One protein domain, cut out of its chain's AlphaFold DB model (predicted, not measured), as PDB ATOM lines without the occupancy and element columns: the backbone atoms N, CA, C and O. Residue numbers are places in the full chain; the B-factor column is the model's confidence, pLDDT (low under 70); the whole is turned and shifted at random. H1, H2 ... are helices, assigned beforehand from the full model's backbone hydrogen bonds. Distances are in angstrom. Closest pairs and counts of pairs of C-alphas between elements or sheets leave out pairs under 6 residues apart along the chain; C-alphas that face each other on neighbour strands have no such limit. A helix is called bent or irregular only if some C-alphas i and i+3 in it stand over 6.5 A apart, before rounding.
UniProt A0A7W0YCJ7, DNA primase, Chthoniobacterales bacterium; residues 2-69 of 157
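AT A GLANCE: This is residues 2 to 69 of the 157 residues of the protein "DNA primase" of Chthoniobacterales bacterium (UniProt A0A7W0YCJ7). The longest helix, H2, lies in the middle, with H1 folded back along one side of it as a helical hairpin and H3 packed at a steep tilt on the other side, on residues 27 to 32 of H2. H4 turns off after H3 and comes near both H2 and H3 without clearly touching either. The 68 printed residues hold four named helices, H1, H2, H3 and H4 in chain order, and no named strand; the class is all helix. The whole is compact, with a radius of gyration of the C-alphas of 12.0 A and spans of 34 by 24 by 21 A.

IN THESE COORDINATES: H2, residues 19 to 33, is 21.3 A long and begins at C-alpha 19 (125.111, 112.731, 131.761). H1, residues 3 to 13, begins at C-alpha 3 (132.701, 129.783, 145.368) and measures 14.8 A; it is irregular, with C-alphas 6 and 9 8.2 A apart. H3, residues 42 to 55, measures 20.2 A. H4, residues 59 to 68, measures 14.3 A and ends at C-alpha 68 (114.850, 118.700, 142.716).

HOW THE PARTS SIT: H1 and H2 form a helical hairpin and touch, closest at the C-alphas of Ala 12 and Arg 25, 7.2 A apart; they run opposite ways at 36 degrees, only just a steep tilt. H2 touches H3 with residues 27 to 32 alone, and H3 touches H2 with residues 49 to 53 alone; the closest C-alphas, those of Ala 31 and Met 49, are 5.8 A apart, at a steep tilt of 52 degrees, opposite ways. H4 is close to H2 but not clearly touching, closest at the C-alphas of Glu 20 and Val 61, 7.4 A. It is likewise close to H3 but not clearly touching, with the C-alphas of Leu 53 and Ser 59 closest at 7.0 A. H1 is apart from H3 and H4. In H2, H3 and H4 every O i to N i+4 pair is within hydrogen-bond range; in H1, 5 of 7 are.

THE WHOLE: The C-alphas of Ala 17 and Pro 40 are the two farthest apart, at 35.1 A. The printed part has no cut and no long link. The mean pLDDT of the printed part is 88.2, and residues 36 to 37 are under 70.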
ATOM      1  N   TRP A   2     131.559 133.305 143.092       87.44
ATOM      2  CA  TRP A   2     132.681 133.425 144.036       87.44
ATOM      3  C   TRP A   2     133.205 132.084 144.585       87.44
ATOM      4  O   TRP A   2     134.414 131.927 144.682       87.44
ATOM      5  N   LEU A   3     132.327 131.109 144.853       89.12
ATOM      6  CA  LEU A   3     132.701 129.783 145.368       89.12
ATOM      7  C   LEU A   3     133.692 129.046 144.451       89.12
ATOM      8  O   LEU A   3     134.558 128.321 144.926       89.12
ATOM      9  N   LEU A   4     133.589 129.258 143.137       90.75
ATOM     10  CA  LEU A   4     134.441 128.596 142.153       90.75
ATOM     11  C   LEU A   4     135.883 129.109 142.155       90.75
ATOM     12  O   LEU A   4     136.730 128.410 141.627       90.75
ATOM     13  N   HIS A   5     136.194 130.270 142.744       89.62
ATOM     14  CA  HIS A   5     137.586 130.743 142.790       89.62
ATOM     15  C   HIS A   5     138.472 129.794 143.598       89.62
ATOM     16  O   HIS A   5     139.567 129.465 143.156       89.62
ATOM     17  N   ASP A   6     137.963 129.324 144.738       91.69
ATOM     18  CA  ASP A   6     138.724 128.491 145.671       91.69
ATOM     19  C   ASP A   6     138.431 126.989 145.491       91.69
ATOM     20  O   ASP A   6     139.230 126.151 145.895       91.69
ATOM     21  N   HIS A   7     137.304 126.635 144.857       93.75
ATOM     22  CA  HIS A   7     136.812 125.251 144.779       93.75
ATOM     23  C   HIS A   7     136.591 124.736 143.345       93.75
ATOM     24  O   HIS A   7     135.853 123.769 143.140       93.75
ATOM     25  N   LEU A   8     137.206 125.356 142.326       92.81
ATOM     26  CA  LEU A   8     137.036 124.929 140.928       92.81
ATOM     27  C   LEU A   8     137.434 123.464 140.709       92.81
ATOM     28  O   LEU A   8     136.728 122.730 140.018       92.81
ATOM     29  N   GLU A   9     138.559 123.049 141.292       93.50
ATOM     30  CA  GLU A   9     139.087 121.687 141.153       93.50
ATOM     31  C   GLU A   9     138.155 120.657 141.794       93.50
ATOM     32  O   GLU A   9     137.836 119.642 141.175       93.50
ATOM     33  N   GLU A  10     137.645 120.949 142.992       93.06
ATOM     34  CA  GLU A  10     136.674 120.095 143.678       93.06
ATOM     35  C   GLU A  10     135.381 119.961 142.872       93.06
ATOM     36  O   GLU A  10     134.885 118.848 142.686       93.06
ATOM     37  N   VAL A  11     134.869 121.070 142.317       94.06
ATOM     38  CA  VAL A  11     133.711 121.048 141.413       94.06
ATOM     39  C   VAL A  11     133.997 120.174 140.201       94.06
ATOM     40  O   VAL A  11     133.171 119.325 139.868       94.06
ATOM     41  N   ALA A  12     135.148 120.349 139.548       94.50
ATOM     42  CA  ALA A  12     135.538 119.578 138.371       94.50
ATOM     43  C   ALA A  12     135.660 118.073 138.662       94.50
ATOM     44  O   ALA A  12     135.310 117.260 137.803       94.50
ATOM     45  N   ALA A  13     136.098 117.711 139.870       93.56
ATOM     46  CA  ALA A  13     136.283 116.334 140.314       93.56
ATOM     47  C   ALA A  13     134.983 115.622 140.735       93.56
ATOM     48  O   ALA A  13     134.998 114.401 140.886       93.56
ATOM     49  N   LEU A  14     133.860 116.335 140.902       92.25
ATOM     50  CA  LEU A  14     132.593 115.732 141.339       92.25
ATOM     51  C   LEU A  14     132.157 114.573 140.440       92.25
ATOM     52  O   LEU A  14     131.883 114.753 139.260       92.25
ATOM     53  N   GLU A  15     131.993 113.379 140.988       89.38
ATOM     54  CA  GLU A  15     131.502 112.246 140.205       89.38
ATOM     55  C   GLU A  15     129.986 112.296 140.040       89.38
ATOM     56  O   GLU A  15     129.240 111.974 140.955       89.38
ATOM     57  N   LEU A  16     129.507 112.684 138.861       88.88
ATOM     58  CA  LEU A  16     128.078 112.780 138.589       88.88
ATOM     59  C   LEU A  16     127.642 111.594 137.730       88.88
ATOM     60  O   LEU A  16     128.122 111.422 136.610       88.88
ATOM     61  N   ALA A  17     126.706 110.783 138.224       83.12
ATOM     62  CA  ALA A  17     126.201 109.632 137.474       83.12
ATOM     63  C   ALA A  17     125.392 110.048 136.229       83.12
ATOM     64  O   ALA A  17     125.435 109.383 135.196       83.12
ATOM     65  N   HIS A  18     124.660 111.166 136.306       86.12
ATOM     66  CA  HIS A  18     123.769 111.598 135.233       86.12
ATOM     67  C   HIS A  18     124.520 112.392 134.140       86.12
ATOM     68  O   HIS A  18     125.157 113.406 134.449       86.12
ATOM     69  N   PRO A  19     124.412 112.030 132.843       88.38
ATOM     70  CA  PRO A  19     125.111 112.731 131.761       88.38
ATOM     71  C   PRO A  19     124.780 114.225 131.666       88.38
ATOM     72  O   PRO A  19     125.663 115.039 131.405       88.38
ATOM     73  N   GLU A  20     123.523 114.617 131.904       89.00
ATOM     74  CA  GLU A  20     123.143 116.040 131.898       89.00
ATOM     75  C   GLU A  20     123.775 116.829 133.050       89.00
ATOM     76  O   GLU A  20     124.104 117.996 132.865       89.00
ATOM     77  N   ALA A  21     124.010 116.197 134.204       89.06
ATOM     78  CA  ALA A  21     124.677 116.843 135.330       89.06
ATOM     79  C   ALA A  21     126.166 117.081 135.015       89.06
ATOM     80  O   ALA A  21     126.684 118.165 135.273       89.06
ATOM     81  N   ASN A  22     126.826 116.127 134.345       93.06
ATOM     82  CA  ASN A  22     128.186 116.318 133.826       93.06
ATOM     83  C   ASN A  22     128.265 117.466 132.810       93.06
ATOM     84  O   ASN A  22     129.178 118.291 132.881       93.06
ATOM     85  N   LYS A  23     127.303 117.544 131.879       94.06
ATOM     86  CA  LYS A  23     127.223 118.648 130.908       94.06
ATOM     87  C   LYS A  23     127.005 119.991 131.602       94.06
ATOM     88  O   LYS A  23     127.678 120.954 131.252       94.06
ATOM     89  N   LEU A  24     126.115 120.045 132.594       94.00
ATOM     90  CA  LEU A  24     125.866 121.255 133.372       94.00
ATOM     91  C   LEU A  24     127.122 121.705 134.128       94.00
ATOM     92  O   LEU A  24     127.480 122.873 134.045       94.00
ATOM     93  N   ARG A  25     127.835 120.788 134.799       95.25
ATOM     94  CA  ARG A  25     129.114 121.090 135.465       95.25
ATOM     95  C   ARG A  25     130.134 121.671 134.484       95.25
ATOM     96  O   ARG A  25     130.749 122.692 134.776       95.25
ATOM     97  N   ALA A  26     130.304 121.049 133.318       95.31
ATOM     98  CA  ALA A  26     131.210 121.557 132.288       95.31
ATOM     99  C   ALA A  26     130.790 122.954 131.794       95.31
ATOM    100  O   ALA A  26     131.640 123.827 131.630       95.31
ATOM    101  N   GLY A  27     129.485 123.184 131.615       94.94
ATOM    102  CA  GLY A  27     128.926 124.495 131.282       94.94
ATOM    103  C   GLY A  27     129.219 125.549 132.348       94.94
ATOM    104  O   GLY A  27     129.662 126.638 132.007       94.94
ATOM    105  N   ILE A  28     129.045 125.212 133.630       93.62
ATOM    106  CA  ILE A  28     129.352 126.080 134.779       93.62
ATOM    107  C   ILE A  28     130.831 126.486 134.786       93.62
ATOM    108  O   ILE A  28     131.135 127.668 134.924       93.62
ATOM    109  N   ILE A  29     131.743 125.528 134.594       94.56
ATOM    110  CA  ILE A  29     133.192 125.784 134.536       94.56
ATOM    111  C   ILE A  29     133.532 126.687 133.345       94.56
ATOM    112  O   ILE A  29     134.278 127.653 133.486       94.56
ATOM    113  N   ALA A  30     132.958 126.406 132.174       93.50
ATOM    114  CA  ALA A  30     133.208 127.192 130.973       93.50
ATOM    115  C   ALA A  30     132.625 128.613 131.055       93.50
ATOM    116  O   ALA A  30     133.218 129.536 130.502       93.50
ATOM    117  N   ALA A  31     131.492 128.793 131.737       92.00
ATOM    118  CA  ALA A  31     130.918 130.105 132.023       92.00
ATOM    119  C   ALA A  31     131.793 130.887 133.007       92.00
ATOM    120  O   ALA A  31     132.079 132.062 132.801       92.00
ATOM    121  N   PHE A  32     132.288 130.225 134.054       90.81
ATOM    122  CA  PHE A  32     133.191 130.846 135.021       90.81
ATOM    123  C   PHE A  32     134.505 131.322 134.378       90.81
ATOM    124  O   PHE A  32     134.957 132.433 134.656       90.81
ATOM    125  N   ALA A  33     135.061 130.523 133.461       89.44
ATOM    126  CA  ALA A  33     136.250 130.869 132.683       89.44
ATOM    127  C   ALA A  33     136.027 132.024 131.682       89.44
ATOM    128  O   ALA A  33     136.994 132.635 131.239       89.44
ATOM    129  N   GLY A  34     134.775 132.341 131.333       85.31
ATOM    130  CA  GLY A  34     134.393 133.416 130.409       85.31
ATOM    131  C   GLY A  34     134.444 134.832 130.999       85.31
ATOM    132  O   GLY A  34     133.685 135.691 130.561       85.31
ATOM    133  N   ASP A  35     135.301 135.079 131.995       73.81
ATOM    134  CA  ASP A  35     135.534 136.404 132.598       73.81
ATOM    135  C   ASP A  35     134.348 136.989 133.400       73.81
ATOM    136  O   ASP A  35     134.334 138.158 133.790       73.81
ATOM    137  N   HIS A  36     133.331 136.184 133.721       69.69
ATOM    138  CA  HIS A  36     132.135 136.646 134.448       69.69
ATOM    139  C   HIS A  36     132.368 136.956 135.939       69.69
ATOM    140  O   HIS A  36     131.417 137.264 136.654       69.69
ATOM    141  N   HIS A  37     133.613 136.889 136.415       68.06
ATOM    142  CA  HIS A  37     133.996 137.038 137.818       68.06
ATOM    143  C   HIS A  37     134.774 138.336 138.128       68.06
ATOM    144  O   HIS A  37     135.143 138.562 139.275       68.06
ATOM    145  N   HIS A  38     134.979 139.217 137.137       72.31
ATOM    146  CA  HIS A  38     135.752 140.461 137.302       72.31
ATOM    147  C   HIS A  38     134.967 141.665 137.846       72.31
ATOM    148  O   HIS A  38     135.579 142.671 138.207       72.31
ATOM    149  N   SER A  39     133.632 141.598 137.916       74.94
ATOM    150  CA  SER A  39     132.848 142.659 138.568       74.94
ATOM    151  C   SER A  39     133.032 142.598 140.090       74.94
ATOM    152  O   SER A  39     133.043 141.498 140.637       74.94
ATOM    153  N   PRO A  40     133.136 143.729 140.810       74.75
ATOM    154  CA  PRO A  40     133.088 143.725 142.272       74.75
ATOM    155  C   PRO A  40     131.703 143.341 142.829       74.75
ATOM    156  O   PRO A  40     131.597 143.046 144.018       74.75
ATOM    157  N   ASP A  41     130.656 143.338 141.998       84.94
ATOM    158  CA  ASP A  41     129.288 143.007 142.390       84.94
ATOM    159  C   ASP A  41     128.979 141.515 142.174       84.94
ATOM    160  O   ASP A  41     128.958 141.003 141.053       84.94
ATOM    161  N   VAL A  42     128.714 140.805 143.274       81.06
ATOM    162  CA  VAL A  42     128.405 139.368 143.279       81.06
ATOM    163  C   VAL A  42     127.096 139.054 142.547       81.06
ATOM    164  O   VAL A  42     126.994 137.986 141.931       81.06
ATOM    165  N   GLU A  43     126.109 139.951 142.598       83.44
ATOM    166  CA  GLU A  43     124.831 139.776 141.902       83.44
ATOM    167  C   GLU A  43     125.040 139.886 140.392       83.44
ATOM    168  O   GLU A  43     124.636 138.986 139.653       83.44
ATOM    169  N   GLU A  44     125.791 140.894 139.945       86.69
ATOM    170  CA  GLU A  44     126.143 141.066 138.532       86.69
ATOM    171  C   GLU A  44     126.925 139.856 137.989       86.69
ATOM    172  O   GLU A  44     126.638 139.360 136.895       86.69
ATOM    173  N   GLN A  45     127.890 139.328 138.755       86.25
ATOM    174  CA  GLN A  45     128.604 138.106 138.371       86.25
ATOM    175  C   GLN A  45     127.637 136.921 138.203       86.25
ATOM    176  O   GLN A  45     127.764 136.122 137.270       86.25
ATOM    177  N   ALA A  46     126.689 136.763 139.132       85.88
ATOM    178  CA  ALA A  46     125.731 135.663 139.110       85.88
ATOM    179  C   ALA A  46     124.756 135.780 137.931       85.88
ATOM    180  O   ALA A  46     124.456 134.767 137.295       85.88
ATOM    181  N   GLU A  47     124.293 136.990 137.612       89.00
ATOM    182  CA  GLU A  47     123.448 137.250 136.446       89.00
ATOM    183  C   GLU A  47     124.174 136.958 135.135       89.00
ATOM    184  O   GLU A  47     123.643 136.213 134.311       89.00
ATOM    185  N   LYS A  48     125.408 137.449 134.963       89.94
ATOM    186  CA  LYS A  48     126.212 137.180 133.757       89.94
ATOM    187  C   LYS A  48     126.443 135.687 133.545       89.94
ATOM    188  O   LYS A  48     126.222 135.177 132.450       89.94
ATOM    189  N   MET A  49     126.828 134.975 134.603       91.00
ATOM    190  CA  MET A  49     127.034 133.529 134.541       91.00
ATOM    191  C   MET A  49     125.733 132.776 134.221       91.00
ATOM    192  O   MET A  49     125.758 131.806 133.465       91.00
ATOM    193  N   ARG A  50     124.586 133.216 134.757       90.00
ATOM    194  CA  ARG A  50     123.281 132.628 134.425       90.00
ATOM    195  C   ARG A  50     122.912 132.882 132.962       90.00
ATOM    196  O   ARG A  50     122.537 131.933 132.283       90.00
ATOM    197  N   ALA A  51     123.072 134.110 132.475       91.94
ATOM    198  CA  ALA A  51     122.805 134.462 131.084       91.94
ATOM    199  C   ALA A  51     123.663 133.632 130.115       91.94
ATOM    200  O   ALA A  51     123.141 133.085 129.147       91.94
ATOM    201  N   ASP A  52     124.955 133.444 130.401       92.94
ATOM    202  CA  ASP A  52     125.822 132.588 129.582       92.94
ATOM    203  C   ASP A  52     125.324 131.131 129.554       92.94
ATOM    204  O   ASP A  52     125.160 130.543 128.482       92.94
ATOM    205  N   LEU A  53     124.961 130.561 130.708       93.38
ATOM    206  CA  LEU A  53     124.372 129.218 130.773       93.38
ATOM    207  C   LEU A  53     123.053 129.107 129.989       93.38
ATOM    208  O   LEU A  53     122.803 128.080 129.353       93.38
ATOM    209  N   GLU A  54     122.221 130.148 130.004       94.00
ATOM    210  CA  GLU A  54     120.985 130.209 129.220       94.00
ATOM    211  C   GLU A  54     121.266 130.235 127.716       94.00
ATOM    212  O   GLU A  54     120.680 129.438 126.980       94.00
ATOM    213  N   THR A  55     122.212 131.060 127.250       93.94
ATOM    214  CA  THR A  55     122.604 131.085 125.826       93.94
ATOM    215  C   THR A  55     123.173 129.748 125.341       93.94
ATOM    216  O   THR A  55     123.011 129.388 124.175       93.94
ATOM    217  N   ARG A  56     123.772 128.966 126.247       93.25
ATOM    218  CA  ARG A  56     124.264 127.601 125.999       93.25
ATOM    219  C   ARG A  56     123.178 126.522 126.112       93.25
ATOM    220  O   ARG A  56     123.476 125.342 125.933       93.25
ATOM    221  N   GLY A  57     121.932 126.900 126.400       94.75
ATOM    222  CA  GLY A  57     120.780 125.999 126.432       94.75
ATOM    223  C   GLY A  57     120.595 125.219 127.738       94.75
ATOM    224  O   GLY A  57     119.873 124.222 127.753       94.75
ATOM    225  N   PHE A  58     121.210 125.640 128.849       95.50
ATOM    226  CA  PHE A  58     121.100 124.933 130.135       95.50
ATOM    227  C   PHE A  58     119.870 125.312 130.975       95.50
ATOM    228  O   PHE A  58     119.663 124.721 132.037       95.50
ATOM    229  N   SER A  59     119.019 126.236 130.514       92.25
ATOM    230  CA  SER A  59     117.879 126.767 131.282       92.25
ATOM    231  C   SER A  59     116.965 125.671 131.841       92.25
ATOM    232  O   SER A  59     116.634 125.677 133.025       92.25
ATOM    233  N   GLN A  60     116.602 124.679 131.023       91.38
ATOM    234  CA  GLN A  60     115.707 123.596 131.445       91.38
ATOM    235  C   GLN A  60     116.363 122.653 132.467       91.38
ATOM    236  O   GLN A  60     115.695 122.136 133.363       91.38
ATOM    237  N   VAL A  61     117.672 122.411 132.348       90.00
ATOM    238  CA  VAL A  61     118.414 121.587 133.315       90.00
ATOM    239  C   VAL A  61     118.512 122.324 134.649       90.00
ATOM    240  O   VAL A  61     118.235 121.726 135.682       90.00
ATOM    241  N   LEU A  62     118.816 123.626 134.633       88.38
ATOM    242  CA  LEU A  62     118.860 124.461 135.837       88.38
ATOM    243  C   LEU A  62     117.513 124.494 136.568       88.38
ATOM    244  O   LEU A  62     117.480 124.330 137.783       88.38
ATOM    245  N   GLN A  63     116.403 124.639 135.838       88.44
ATOM    246  CA  GLN A  63     115.060 124.590 136.424       88.44
ATOM    247  C   GLN A  63     114.764 123.235 137.075       88.44
ATOM    248  O   GLN A  63     114.257 123.193 138.193       88.44
ATOM    249  N   ARG A  64     115.115 122.122 136.412       87.06
ATOM    250  CA  ARG A  64     114.940 120.777 136.984       87.06
ATOM    251  C   ARG A  64     115.796 120.558 138.227       87.06
ATOM    252  O   ARG A  64     115.287 120.025 139.205       87.06
ATOM    253  N   VAL A  65     117.060 120.979 138.200       83.50
ATOM    254  CA  VAL A  65     117.954 120.900 139.365       83.50
ATOM    255  C   VAL A  65     117.390 121.728 140.517       83.50
ATOM    256  O   VAL A  65     117.293 121.217 141.626       83.50
ATOM    257  N   GLY A  66     116.937 122.956 140.254       80.56
ATOM    258  CA  GLY A  66     116.289 123.794 141.262       80.56
ATOM    259  C   GLY A  66     115.033 123.151 141.857       80.56
ATOM    260  O   GLY A  66     114.865 123.151 143.070       80.56
ATOM    261  N   ALA A  67     114.186 122.539 141.024       80.94
ATOM    262  CA  ALA A  67     112.981 121.841 141.475       80.94
ATOM    263  C   ALA A  67     113.275 120.545 142.256       80.94
ATOM    264  O   ALA A  67     112.469 120.139 143.090       80.94
ATOM    265  N   ALA A  68     114.416 119.898 141.998       76.06
ATOM    266  CA  ALA A  68     114.850 118.700 142.716       76.06
ATOM    267  C   ALA A  68     115.369 119.006 144.132       76.06
ATOM    268  O   ALA A  68     115.430 118.105 144.967       76.06
ATOM    269  N   ILE A  69     115.710 120.264 144.428       72.56
ATOM    270  CA  ILE A  69     116.041 120.714 145.783       72.56
ATOM    271  C   ILE A  69     114.721 120.874 146.550       72.56
ATOM    272  O   ILE A  69     114.176 121.965 146.703       72.56
TER     273      ILE A  69